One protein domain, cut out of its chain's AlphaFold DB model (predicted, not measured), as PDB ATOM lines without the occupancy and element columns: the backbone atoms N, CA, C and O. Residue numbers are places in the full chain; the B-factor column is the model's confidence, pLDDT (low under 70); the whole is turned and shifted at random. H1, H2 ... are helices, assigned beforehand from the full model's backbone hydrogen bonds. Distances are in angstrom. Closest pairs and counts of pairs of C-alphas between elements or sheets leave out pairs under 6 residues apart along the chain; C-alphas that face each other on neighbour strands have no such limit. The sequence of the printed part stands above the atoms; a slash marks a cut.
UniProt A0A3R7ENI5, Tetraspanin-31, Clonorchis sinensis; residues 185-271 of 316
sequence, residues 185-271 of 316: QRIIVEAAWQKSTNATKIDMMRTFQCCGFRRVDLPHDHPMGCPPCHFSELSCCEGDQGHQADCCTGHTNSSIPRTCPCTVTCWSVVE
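AT A GLANCE: This is residues 185 to 271 of the 316 residues of the protein "Tetraspanin-31" of Clonorchis sinensis (UniProt A0A3R7ENI5). This model has little regular structure: H1, H2 and H4 gather at one end, and loops with the short H3 make the other. The printed part has 87 residues, with four named helices in the order H1, H2, H3, H4 and no named strand; the class is all helix, with only 32 residues in named elements. It is compact, with a radius of gyration of the C-alphas of 12.3 A, and elongated, 39 by 23 by 20 A.

HOW THE PARTS SIT: Begin with H1, residues 185 to 195, and H2, residues 198 to 208: they are close but not clearly touching, the closest C-alphas, of Trp 193 and Lys 201, being 7.3 A apart. H4, residues 266 to 271, touches H2, with closest C-alphas Phe 208 and Val 269 at 6.9 A, a steep tilt of 63 degrees. H3, residues 246 to 249, touches no helix. Every O i to N i+4 pair is within hydrogen-bond range in H1, H2 and H4; H3 is too short for one.

IN THESE COORDINATES: Find C-alpha 185 at (118.782, 225.923, 105.500); H1 runs 15.6 A from there. H2 spans 15.2 A, and H4 ends at C-alpha 271, (120.465, 229.482, 112.181).

THE WHOLE: The printed part has no cut; the links H2 to H3 and H3 to H4 are long. Look for pLDDT under 70 at residues 239 to 247 and 249 to 260, among others.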
ATOM      1  N   GLN A 185     118.975 224.520 105.131       94.69
ATOM      2  CA  GLN A 185     118.782 225.923 105.500       94.69
ATOM      3  C   GLN A 185     120.034 226.751 105.195       94.69
ATOM      4  O   GLN A 185     119.937 227.833 104.612       94.69
ATOM      5  N   ARG A 186     121.220 226.228 105.529       94.19
ATOM      6  CA  ARG A 186     122.489 226.919 105.288       94.19
ATOM      7  C   ARG A 186     122.731 227.192 103.817       94.19
ATOM      8  O   ARG A 186     123.080 228.316 103.486       94.19
ATOM      9  N   ILE A 187     122.530 226.204 102.948       94.56
ATOM     10  CA  ILE A 187     122.762 226.354 101.503       94.56
ATOM     11  C   ILE A 187     121.874 227.467 100.932       94.56
ATOM     12  O   ILE A 187     122.342 228.316 100.173       94.56
ATOM     13  N   ILE A 188     120.602 227.499 101.337       93.56
ATOM     14  CA  ILE A 188     119.632 228.495 100.869       93.56
ATOM     15  C   ILE A 188     120.026 229.902 101.334       93.56
ATOM     16  O   ILE A 188     120.061 230.836 100.531       93.56
ATOM     17  N   VAL A 189     120.336 230.067 102.624       93.81
ATOM     18  CA  VAL A 189     120.695 231.379 103.184       93.81
ATOM     19  C   VAL A 189     122.063 231.838 102.683       93.81
ATOM     20  O   VAL A 189     122.251 233.026 102.448       93.81
ATOM     21  N   GLU A 190     123.004 230.924 102.460       93.81
ATOM     22  CA  GLU A 190     124.308 231.220 101.866       93.81
ATOM     23  C   GLU A 190     124.154 231.770 100.445       93.81
ATOM     24  O   GLU A 190     124.681 232.842 100.140       93.81
ATOM     25  N   ALA A 191     123.357 231.109  99.601       93.38
ATOM     26  CA  ALA A 191     123.045 231.602  98.262       93.38
ATOM     27  C   ALA A 191     122.320 232.961  98.303       93.38
ATOM     28  O   ALA A 191     122.620 233.864  97.514       93.38
ATOM     29  N   ALA A 192     121.395 233.141  99.253       91.75
ATOM     30  CA  ALA A 192     120.700 234.409  99.453       91.75
ATOM     31  C   ALA A 192     121.662 235.525  99.889       91.75
ATOM     32  O   ALA A 192     121.592 236.634  99.356       91.75
ATOM     33  N   TRP A 193     122.592 235.241 100.804       91.94
ATOM     34  CA  TRP A 193     123.615 236.186 101.242       91.94
ATOM     35  C   TRP A 193     124.521 236.582 100.077       91.94
ATOM     36  O   TRP A 193     124.728 237.771  99.849       91.94
ATOM     37  N   GLN A 194     125.007 235.621  99.285       91.69
ATOM     38  CA  GLN A 194     125.854 235.899  98.117       91.69
ATOM     39  C   GLN A 194     125.191 236.857  97.131       91.69
ATOM     40  O   GLN A 194     125.828 237.803  96.671       91.69
ATOM     41  N   LYS A 195     123.902 236.644  96.850       91.00
ATOM     42  CA  LYS A 195     123.127 237.468  95.916       91.00
ATOM     43  C   LYS A 195     122.678 238.813  96.506       91.00
ATOM     44  O   LYS A 195     122.254 239.696  95.762       91.00
ATOM     45  N   SER A 196     122.735 238.978  97.825       88.81
ATOM     46  CA  SER A 196     122.252 240.182  98.502       88.81
ATOM     47  C   SER A 196     123.184 241.374  98.302       88.81
ATOM     48  O   SER A 196     124.409 241.249  98.324       88.81
ATOM     49  N   THR A 197     122.590 242.560  98.164       88.12
ATOM     50  CA  THR A 197     123.333 243.823  98.071       88.12
ATOM     51  C   THR A 197     124.002 244.173  99.402       88.12
ATOM     52  O   THR A 197     123.544 243.747 100.466       88.12
ATOM     53  N   ASN A 198     125.050 245.001  99.364       85.56
ATOM     54  CA  ASN A 198     125.717 245.475 100.582       85.56
ATOM     55  C   ASN A 198     124.749 246.201 101.527       85.56
ATOM     56  O   ASN A 198     124.839 246.005 102.732       85.56
ATOM     57  N   ALA A 199     123.769 246.948 101.006       84.56
ATOM     58  CA  ALA A 199     122.743 247.597 101.825       84.56
ATOM     59  C   ALA A 199     121.899 246.581 102.618       84.56
ATOM     60  O   ALA A 199     121.715 246.736 103.822       84.56
ATOM     61  N   THR A 200     121.442 245.505 101.968       85.62
ATOM     62  CA  THR A 200     120.680 244.430 102.629       85.62
ATOM     63  C   THR A 200     121.522 243.695 103.670       85.62
ATOM     64  O   THR A 200     121.037 243.391 104.756       85.62
ATOM     65  N   LYS A 201     122.800 243.438 103.362       86.56
ATOM     66  CA  LYS A 201     123.740 242.833 104.314       86.56
ATOM     67  C   LYS A 201     123.951 243.734 105.531       86.56
ATOM     68  O   LYS A 201     123.903 243.241 106.649       86.56
ATOM     69  N   ILE A 202     124.126 245.042 105.335       84.06
ATOM     70  CA  ILE A 202     124.279 246.029 106.416       84.06
ATOM     71  C   ILE A 202     123.051 246.063 107.324       84.06
ATOM     72  O   ILE A 202     123.201 246.043 108.542       84.06
ATOM     73  N   ASP A 203     121.848 246.067 106.754       84.56
ATOM     74  CA  ASP A 203     120.609 246.073 107.536       84.56
ATOM     75  C   ASP A 203     120.441 244.790 108.365       84.56
ATOM     76  O   ASP A 203     120.102 244.825 109.550       84.56
ATOM     77  N   MET A 204     120.788 243.645 107.770       86.62
ATOM     78  CA  MET A 204     120.827 242.362 108.464       86.62
ATOM     79  C   MET A 204     121.849 242.364 109.611       86.62
ATOM     80  O   MET A 204     121.523 241.938 110.719       86.62
ATOM     81  N   MET A 205     123.054 242.888 109.377       86.06
ATOM     82  CA  MET A 205     124.096 243.023 110.400       86.06
ATOM     83  C   MET A 205     123.653 243.937 111.544       86.06
ATOM     84  O   MET A 205     123.796 243.554 112.702       86.06
ATOM     85  N   ARG A 206     123.044 245.094 111.245       85.12
ATOM     86  CA  ARG A 206     122.495 246.017 112.252       85.12
ATOM     87  C   ARG A 206     121.403 245.346 113.089       85.12
ATOM     88  O   ARG A 206     121.433 245.420 114.315       85.12
ATOM     89  N   THR A 207     120.472 244.651 112.433       86.75
ATOM     90  CA  THR A 207     119.321 243.997 113.080       86.75
ATOM     91  C   THR A 207     119.734 242.837 113.985       86.75
ATOM     92  O   THR A 207     119.149 242.635 115.049       86.75
ATOM     93  N   PHE A 208     120.725 242.048 113.567       89.19
ATOM     94  CA  PHE A 208     121.167 240.859 114.299       89.19
ATOM     95  C   PHE A 208     122.455 241.061 115.104       89.19
ATOM     96  O   PHE A 208     122.872 240.117 115.772       89.19
ATOM     97  N   GLN A 209     123.047 242.260 115.069       88.12
ATOM     98  CA  GLN A 209     124.311 242.605 115.728       88.12
ATOM     99  C   GLN A 209     125.404 241.556 115.441       88.12
ATOM    100  O   GLN A 209     125.980 240.951 116.341       88.12
ATOM    101  N   CYS A 210     125.642 241.301 114.153       88.31
ATOM    102  CA  CYS A 210     126.551 240.266 113.652       88.31
ATOM    103  C   CYS A 210     127.394 240.788 112.482       88.31
ATOM    104  O   CYS A 210     126.990 241.742 111.824       88.31
ATOM    105  N   CYS A 211     128.537 240.162 112.188       86.00
ATOM    106  CA  CYS A 211     129.446 240.590 111.116       86.00
ATOM    107  C   CYS A 211     129.895 239.405 110.254       86.00
ATOM    108  O   CYS A 211     130.301 238.359 110.762       86.00
ATOM    109  N   GLY A 212     129.806 239.576 108.930       85.62
ATOM    110  CA  GLY A 212     130.092 238.524 107.951       85.62
ATOM    111  C   GLY A 212     129.125 237.333 108.021       85.62
ATOM    112  O   GLY A 212     128.339 237.178 108.959       85.62
ATOM    113  N   PHE A 213     129.158 236.459 107.010       90.44
ATOM    114  CA  PHE A 213     128.231 235.323 106.977       90.44
ATOM    115  C   PHE A 213     128.619 234.223 107.973       90.44
ATOM    116  O   PHE A 213     127.890 233.971 108.928       90.44
ATOM    117  N   ARG A 214     129.767 233.567 107.753       88.75
ATOM    118  CA  ARG A 214     130.242 232.410 108.545       88.75
ATOM    119  C   ARG A 214     131.670 232.571 109.067       88.75
ATOM    120  O   ARG A 214     132.095 231.834 109.948       88.75
ATOM    121  N   ARG A 215     132.417 233.500 108.482       80.88
ATOM    122  CA  ARG A 215     133.819 233.775 108.782       80.88
ATOM    123  C   ARG A 215     133.991 235.281 108.889       80.88
ATOM    124  O   ARG A 215     133.544 236.004 107.998       80.88
ATOM    125  N   VAL A 216     134.589 235.720 109.989       71.19
ATOM    126  CA  VAL A 216     134.811 237.141 110.309       71.19
ATOM    127  C   VAL A 216     136.146 237.653 109.760       71.19
ATOM    128  O   VAL A 216     136.330 238.851 109.604       71.19
ATOM    129  N   ASP A 217     137.049 236.735 109.417       70.50
ATOM    130  CA  ASP A 217     138.401 236.946 108.887       70.50
ATOM    131  C   ASP A 217     138.447 237.153 107.362       70.50
ATOM    132  O   ASP A 217     139.513 237.345 106.779       70.50
ATOM    133  N   LEU A 218     137.292 237.111 106.694       76.25
ATOM    134  CA  LEU A 218     137.213 237.342 105.256       76.25
ATOM    135  C   LEU A 218     137.402 238.834 104.920       76.25
ATOM    136  O   LEU A 218     136.846 239.687 105.614       76.25
ATOM    137  N   PRO A 219     138.106 239.166 103.819       72.50
ATOM    138  CA  PRO A 219     138.246 240.547 103.357       72.50
ATOM    139  C   PRO A 219     136.892 241.241 103.125       72.50
ATOM    140  O   PRO A 219     135.934 240.589 102.713       72.50
ATOM    141  N   HIS A 220     136.825 242.567 103.301       69.69
ATOM    142  CA  HIS A 220     135.595 243.361 103.090       69.69
ATOM    143  C   HIS A 220     135.014 243.246 101.681       69.69
ATOM    144  O   HIS A 220     133.796 243.216 101.522       69.69
ATOM    145  N   ASP A 221     135.879 243.120 100.675       71.75
ATOM    146  CA  ASP A 221     135.471 242.971  99.274       71.75
ATOM    147  C   ASP A 221     134.995 241.547  98.944       71.75
ATOM    148  O   ASP A 221     134.496 241.279  97.851       71.75
ATOM    149  N   HIS A 222     135.142 240.605  99.881       81.56
ATOM    150  CA  HIS A 222     134.694 239.240  99.683       81.56
ATOM    151  C   HIS A 222     133.159 239.168  99.783       81.56
ATOM    152  O   HIS A 222     132.582 239.656 100.757       81.56
ATOM    153  N   PRO A 223     132.459 238.470  98.867       82.62
ATOM    154  CA  PRO A 223     130.990 238.423  98.847       82.62
ATOM    155  C   PRO A 223     130.363 237.852 100.132       82.62
ATOM    156  O   PRO A 223     129.221 238.174 100.468       82.62
ATOM    157  N   MET A 224     131.121 237.028 100.860       84.50
ATOM    158  CA  MET A 224     130.738 236.416 102.143       84.50
ATOM    159  C   MET A 224     131.286 237.144 103.379       84.50
ATOM    160  O   MET A 224     130.963 236.756 104.503       84.50
ATOM    161  N   GLY A 225     132.146 238.142 103.166       78.44
ATOM    162  CA  GLY A 225     132.780 238.919 104.220       78.44
ATOM    163  C   GLY A 225     131.838 239.950 104.833       78.44
ATOM    164  O   GLY A 225     130.646 240.008 104.525       78.44
ATOM    165  N   CYS A 226     132.389 240.748 105.737       79.56
ATOM    166  CA  CYS A 226     131.688 241.854 106.375       79.56
ATOM    167  C   CYS A 226     131.862 243.097 105.484       79.56
ATOM    168  O   CYS A 226     132.983 243.603 105.410       79.56
ATOM    169  N   PRO A 227     130.836 243.551 104.738       73.75
ATOM    170  CA  PRO A 227     130.978 244.735 103.895       73.75
ATOM    171  C   PRO A 227     131.200 245.982 104.765       73.75
ATOM    172  O   PRO A 227     130.779 245.974 105.925       73.75
ATOM    173  N   PRO A 228     131.798 247.061 104.219       70.06
ATOM    174  CA  PRO A 228     132.018 248.304 104.951       70.06
ATOM    175  C   PRO A 228     130.725 248.789 105.597       70.06
ATOM    176  O   PRO A 228     129.737 249.075 104.916       70.06
ATOM    177  N   CYS A 229     130.723 248.841 106.921       65.44
ATOM    178  CA  CYS A 229     129.517 249.025 107.712       65.44
ATOM    179  C   CYS A 229     129.650 250.224 108.657       65.44
ATOM    180  O   CYS A 229     129.197 250.203 109.794       65.44
ATOM    181  N   HIS A 230     130.202 251.323 108.136       60.94
ATOM    182  CA  HIS A 230     130.398 252.578 108.869       60.94
ATOM    183  C   HIS A 230     129.103 253.080 109.539       60.94
ATOM    184  O   HIS A 230     129.139 253.716 110.584       60.94
ATOM    185  N   PHE A 231     127.945 252.735 108.965       56.97
ATOM    186  CA  PHE A 231     126.615 253.128 109.432       56.97
ATOM    187  C   PHE A 231     125.858 252.039 110.206       56.97
ATOM    188  O   PHE A 231     124.703 252.256 110.565       56.97
ATOM    189  N   SER A 232     126.411 250.839 110.405       60.53
ATOM    190  CA  SER A 232     125.642 249.740 111.007       60.53
ATOM    191  C   SER A 232     125.520 249.819 112.525       60.53
ATOM    192  O   SER A 232     124.786 249.000 113.064       60.53
ATOM    193  N   GLU A 233     126.208 250.762 113.189       69.88
ATOM    194  CA  GLU A 233     126.194 250.930 114.657       69.88
ATOM    195  C   GLU A 233     126.347 249.574 115.371       69.88
ATOM    196  O   GLU A 233     125.523 249.151 116.182       69.88
ATOM    197  N   LEU A 234     127.367 248.813 114.965       77.81
ATOM    198  CA  LEU A 234     127.652 247.519 115.573       77.81
ATOM    199  C   LEU A 234     128.387 247.748 116.891       77.81
ATOM    200  O   LEU A 234     129.445 248.372 116.891       77.81
ATOM    201  N   SER A 235     127.884 247.166 117.978       79.12
ATOM    202  CA  SER A 235     128.500 247.295 119.311       79.12
ATOM    203  C   SER A 235     129.974 246.864 119.356       79.12
ATOM    204  O   SER A 235     130.776 247.470 120.052       79.12
ATOM    205  N   CYS A 236     130.370 245.860 118.568       78.56
ATOM    206  CA  CYS A 236     131.767 245.424 118.462       78.56
ATOM    207  C   CYS A 236     132.679 246.389 117.685       78.56
ATOM    208  O   CYS A 236     133.895 246.256 117.779       78.56
ATOM    209  N   CYS A 237     132.131 247.323 116.902       75.50
ATOM    210  CA  CYS A 237     132.903 248.305 116.133       75.50
ATOM    211  C   CYS A 237     133.203 249.586 116.930       75.50
ATOM    212  O   CYS A 237     133.956 250.432 116.445       75.50
ATOM    213  N   GLU A 238     132.620 249.741 118.120       72.75
ATOM    214  CA  GLU A 238     132.842 250.886 118.997       72.75
ATOM    215  C   GLU A 238     134.149 250.675 119.775       72.75
ATOM    216  O   GLU A 238     134.206 249.948 120.764       72.75
ATOM    217  N   GLY A 239     135.247 251.216 119.241       62.75
ATOM    218  CA  GLY A 239     136.574 251.120 119.853       62.75
ATOM    219  C   GLY A 239     136.761 252.097 121.017       62.75
ATOM    220  O   GLY A 239     136.170 253.181 121.036       62.75
ATOM    221  N   ASP A 240     137.645 251.756 121.960       54.75
ATOM    222  CA  ASP A 240     138.093 252.692 122.998       54.75
ATOM    223  C   ASP A 240     138.759 253.915 122.337       54.75
ATOM    224  O   ASP A 240     139.687 253.785 121.539       54.75
ATOM    225  N   GLN A 241     138.293 255.121 122.685       56.09
ATOM    226  CA  GLN A 241     138.764 256.424 122.173       56.09
ATOM    227  C   GLN A 241     138.344 256.812 120.739       56.09
ATOM    228  O   GLN A 241     139.014 257.624 120.101       56.09
ATOM    229  N   GLY A 242     137.231 256.280 120.220       56.50
ATOM    230  CA  GLY A 242     136.616 256.787 118.979       56.50
ATOM    231  C   GLY A 242     137.327 256.387 117.680       56.50
ATOM    232  O   GLY A 242     137.005 256.917 116.619       56.50
ATOM    233  N   HIS A 243     138.270 255.443 117.743       60.41
ATOM    234  CA  HIS A 243     138.867 254.820 116.562       60.41
ATOM    235  C   HIS A 243     138.065 253.565 116.196       60.41
ATOM    236  O   HIS A 243     138.127 252.544 116.880       60.41
ATOM    237  N   GLN A 244     137.278 253.654 115.127       62.72
ATOM    238  CA  GLN A 244     136.468 252.549 114.620       62.72
ATOM    239  C   GLN A 244     137.360 251.538 113.889       62.72
ATOM    240  O   GLN A 244     138.222 251.928 113.103       62.72
ATOM    241  N   ALA A 245     137.169 250.241 114.158       65.31
ATOM    242  CA  ALA A 245     138.001 249.191 113.571       65.31
ATOM    243  C   ALA A 245     138.014 249.276 112.033       65.31
ATOM    244  O   ALA A 245     136.963 249.479 111.424       65.31
ATOM    245  N   ASP A 246     139.178 249.056 111.406       67.31
ATOM    246  CA  ASP A 246     139.370 249.157 109.945       67.31
ATOM    247  C   ASP A 246     138.352 248.314 109.153       67.31
ATOM    248  O   ASP A 246     137.902 248.702 108.072       67.31
ATOM    249  N   CYS A 247     137.906 247.193 109.736       66.56
ATOM    250  CA  CYS A 247     136.865 246.359 109.146       66.56
ATOM    251  C   CYS A 247     135.489 247.018 109.017       66.56
ATOM    252  O   CYS A 247     134.688 246.627 108.167       66.56
ATOM    253  N   CYS A 248     135.213 248.010 109.858       71.00
ATOM    254  CA  CYS A 248     133.947 248.717 109.923       71.00
ATOM    255  C   CYS A 248     134.001 250.061 109.174       71.00
ATOM    256  O   CYS A 248     132.951 250.596 108.830       71.00
ATOM    257  N   THR A 249     135.190 250.604 108.882       67.44
ATOM    258  CA  THR A 249     135.360 251.915 108.221       67.44
ATOM    259  C   THR A 249     135.505 251.826 106.703       67.44
ATOM    260  O   THR A 249     135.275 252.816 106.011       67.44
ATOM    261  N   GLY A 250     135.844 250.652 106.157       59.84
ATOM    262  CA  GLY A 250     136.024 250.465 104.713       59.84
ATOM    263  C   GLY A 250     137.301 251.093 104.150       59.84
ATOM    264  O   GLY A 250     137.461 251.137 102.930       59.84
ATOM    265  N   HIS A 251     138.213 251.571 105.003       58.81
ATOM    266  CA  HIS A 251     139.508 252.092 104.572       58.81
ATOM    267  C   HIS A 251     140.520 250.956 104.363       58.81
ATOM    268  O   HIS A 251     140.768 250.138 105.241       58.81
ATOM    269  N   THR A 252     141.126 250.906 103.173       54.69
ATOM    270  CA  THR A 252     142.004 249.810 102.722       54.69
ATOM    271  C   THR A 252     143.501 250.073 102.907       54.69
ATOM    272  O   THR A 252     144.318 249.291 102.422       54.69
ATOM    273  N   ASN A 253     143.890 251.156 103.584       56.91
ATOM    274  CA  ASN A 253     145.284 251.606 103.636       56.91
ATOM    275  C   ASN A 253     146.008 251.168 104.915       56.91
ATOM    276  O   ASN A 253     146.536 252.016 105.621       56.91
ATOM    277  N   SER A 254     146.078 249.864 105.194       53.53
ATOM    278  CA  SER A 254     146.912 249.366 106.297       53.53
ATOM    279  C   SER A 254     147.497 247.985 106.003       53.53
ATOM    280  O   SER A 254     146.787 247.002 105.802       53.53
ATOM    281  N   SER A 255     148.825 247.909 106.045       53.16
ATOM    282  CA  SER A 255     149.678 246.712 106.064       53.16
ATOM    283  C   SER A 255     149.633 245.963 107.410       53.16
ATOM    284  O   SER A 255     150.623 245.371 107.834       53.16
ATOM    285  N   ILE A 256     148.496 246.023 108.108       53.56
ATOM    286  CA  ILE A 256     148.272 245.504 109.463       53.56
ATOM    287  C   ILE A 256     147.222 244.381 109.371       53.56
ATOM    288  O   ILE A 256     146.335 244.461 108.515       53.56
ATOM    289  N   PRO A 257     147.306 243.309 110.188       51.44
ATOM    290  CA  PRO A 257     146.336 242.221 110.141       51.44
ATOM    291  C   PRO A 257     144.907 242.749 110.294       51.44
ATOM    292  O   PRO A 257     144.595 243.454 111.250       51.44
ATOM    293  N   ARG A 258     144.040 242.387 109.341       58.78
ATOM    294  CA  ARG A 258     142.622 242.778 109.266       58.78
ATOM    295  C   ARG A 258     141.783 242.019 110.300       58.78
ATOM    296  O   ARG A 258     140.860 241.290 109.952       58.78
ATOM    297  N   THR A 259     142.150 242.101 111.572       58.44
ATOM    298  CA  THR A 259     141.418 241.434 112.648       58.44
ATOM    299  C   THR A 259     140.250 242.309 113.067       58.44
ATOM    300  O   THR A 259     140.436 243.348 113.697       58.44
ATOM    301  N   CYS A 260     139.042 241.893 112.695       67.88
ATOM    302  CA  CYS A 260     137.828 242.560 113.134       67.88
ATOM    303  C   CYS A 260     137.503 242.156 114.585       67.88
ATOM    304  O   CYS A 260     137.503 240.957 114.875       67.88
ATOM    305  N   PRO A 261     137.197 243.101 115.496       74.69
ATOM    306  CA  PRO A 261     136.817 242.792 116.882       74.69
ATOM    307  C   PRO A 261     135.476 242.045 116.992       74.69
ATOM    308  O   PRO A 261     135.145 241.491 118.040       74.69
ATOM    309  N   CYS A 262     134.693 242.002 115.914       78.69
ATOM    310  CA  CYS A 262     133.429 241.287 115.862       78.69
ATOM    311  C   CYS A 262     133.652 239.772 115.755       78.69
ATOM    312  O   CYS A 262     134.121 239.268 114.738       78.69
ATOM    313  N   THR A 263     133.269 239.038 116.799       82.25
ATOM    314  CA  THR A 263     133.405 237.572 116.873       82.25
ATOM    315  C   THR A 263     132.136 236.823 116.457       82.25
ATOM    316  O   THR A 263     132.190 235.635 116.140       82.25
ATOM    317  N   VAL A 264     130.986 237.507 116.432       87.88
ATOM    318  CA  VAL A 264     129.676 236.908 116.150       87.88
ATOM    319  C   VAL A 264     129.374 236.935 114.654       87.88
ATOM    320  O   VAL A 264     129.230 237.997 114.046       87.88
ATOM    321  N   THR A 265     129.209 235.750 114.069       90.31
ATOM    322  CA  THR A 265     128.828 235.590 112.656       90.31
ATOM    323  C   THR A 265     127.317 235.698 112.468       90.31
ATOM    324  O   THR A 265     126.538 235.290 113.336       90.31
ATOM    325  N   CYS A 266     126.862 236.191 111.315       91.69
ATOM    326  CA  CYS A 266     125.426 236.288 111.063       91.69
ATOM    327  C   CYS A 266     124.751 234.922 110.942       91.69
ATOM    328  O   CYS A 266     123.630 234.759 111.422       91.69
ATOM    329  N   TRP A 267     125.438 233.914 110.398       94.12
ATOM    330  CA  TRP A 267     124.907 232.555 110.336       94.12
ATOM    331  C   TRP A 267     124.581 232.002 111.729       94.12
ATOM    332  O   TRP A 267     123.483 231.492 111.915       94.12
ATOM    333  N   SER A 268     125.457 232.181 112.728       92.62
ATOM    334  CA  SER A 268     125.200 231.664 114.085       92.62
ATOM    335  C   SER A 268     123.942 232.244 114.743       92.62
ATOM    336  O   SER A 268     123.275 231.553 115.509       92.62
ATOM    337  N   VAL A 269     123.585 233.494 114.430       93.25
ATOM    338  CA  VAL A 269     122.362 234.127 114.956       93.25
ATOM    339  C   VAL A 269     121.135 233.707 114.141       93.25
ATOM    340  O   VAL A 269     120.064 233.447 114.695       93.25
ATOM    341  N   VAL A 270     121.283 233.638 112.817       94.19
ATOM    342  CA  VAL A 270     120.199 233.311 111.884       94.19
ATOM    343  C   VAL A 270     119.784 231.859 112.002       94.19
ATOM    344  O   VAL A 270     118.590 231.608 112.054       94.19
ATOM    345  N   GLU A 271     120.728 230.922 112.088       94.56
ATOM    346  CA  GLU A 271     120.465 229.482 112.181       94.56
ATOM    347  C   GLU A 271     119.490 229.176 113.319       94.56
ATOM    348  O   GLU A 271     118.445 228.564 113.106       94.56
TER     349      GLU A 271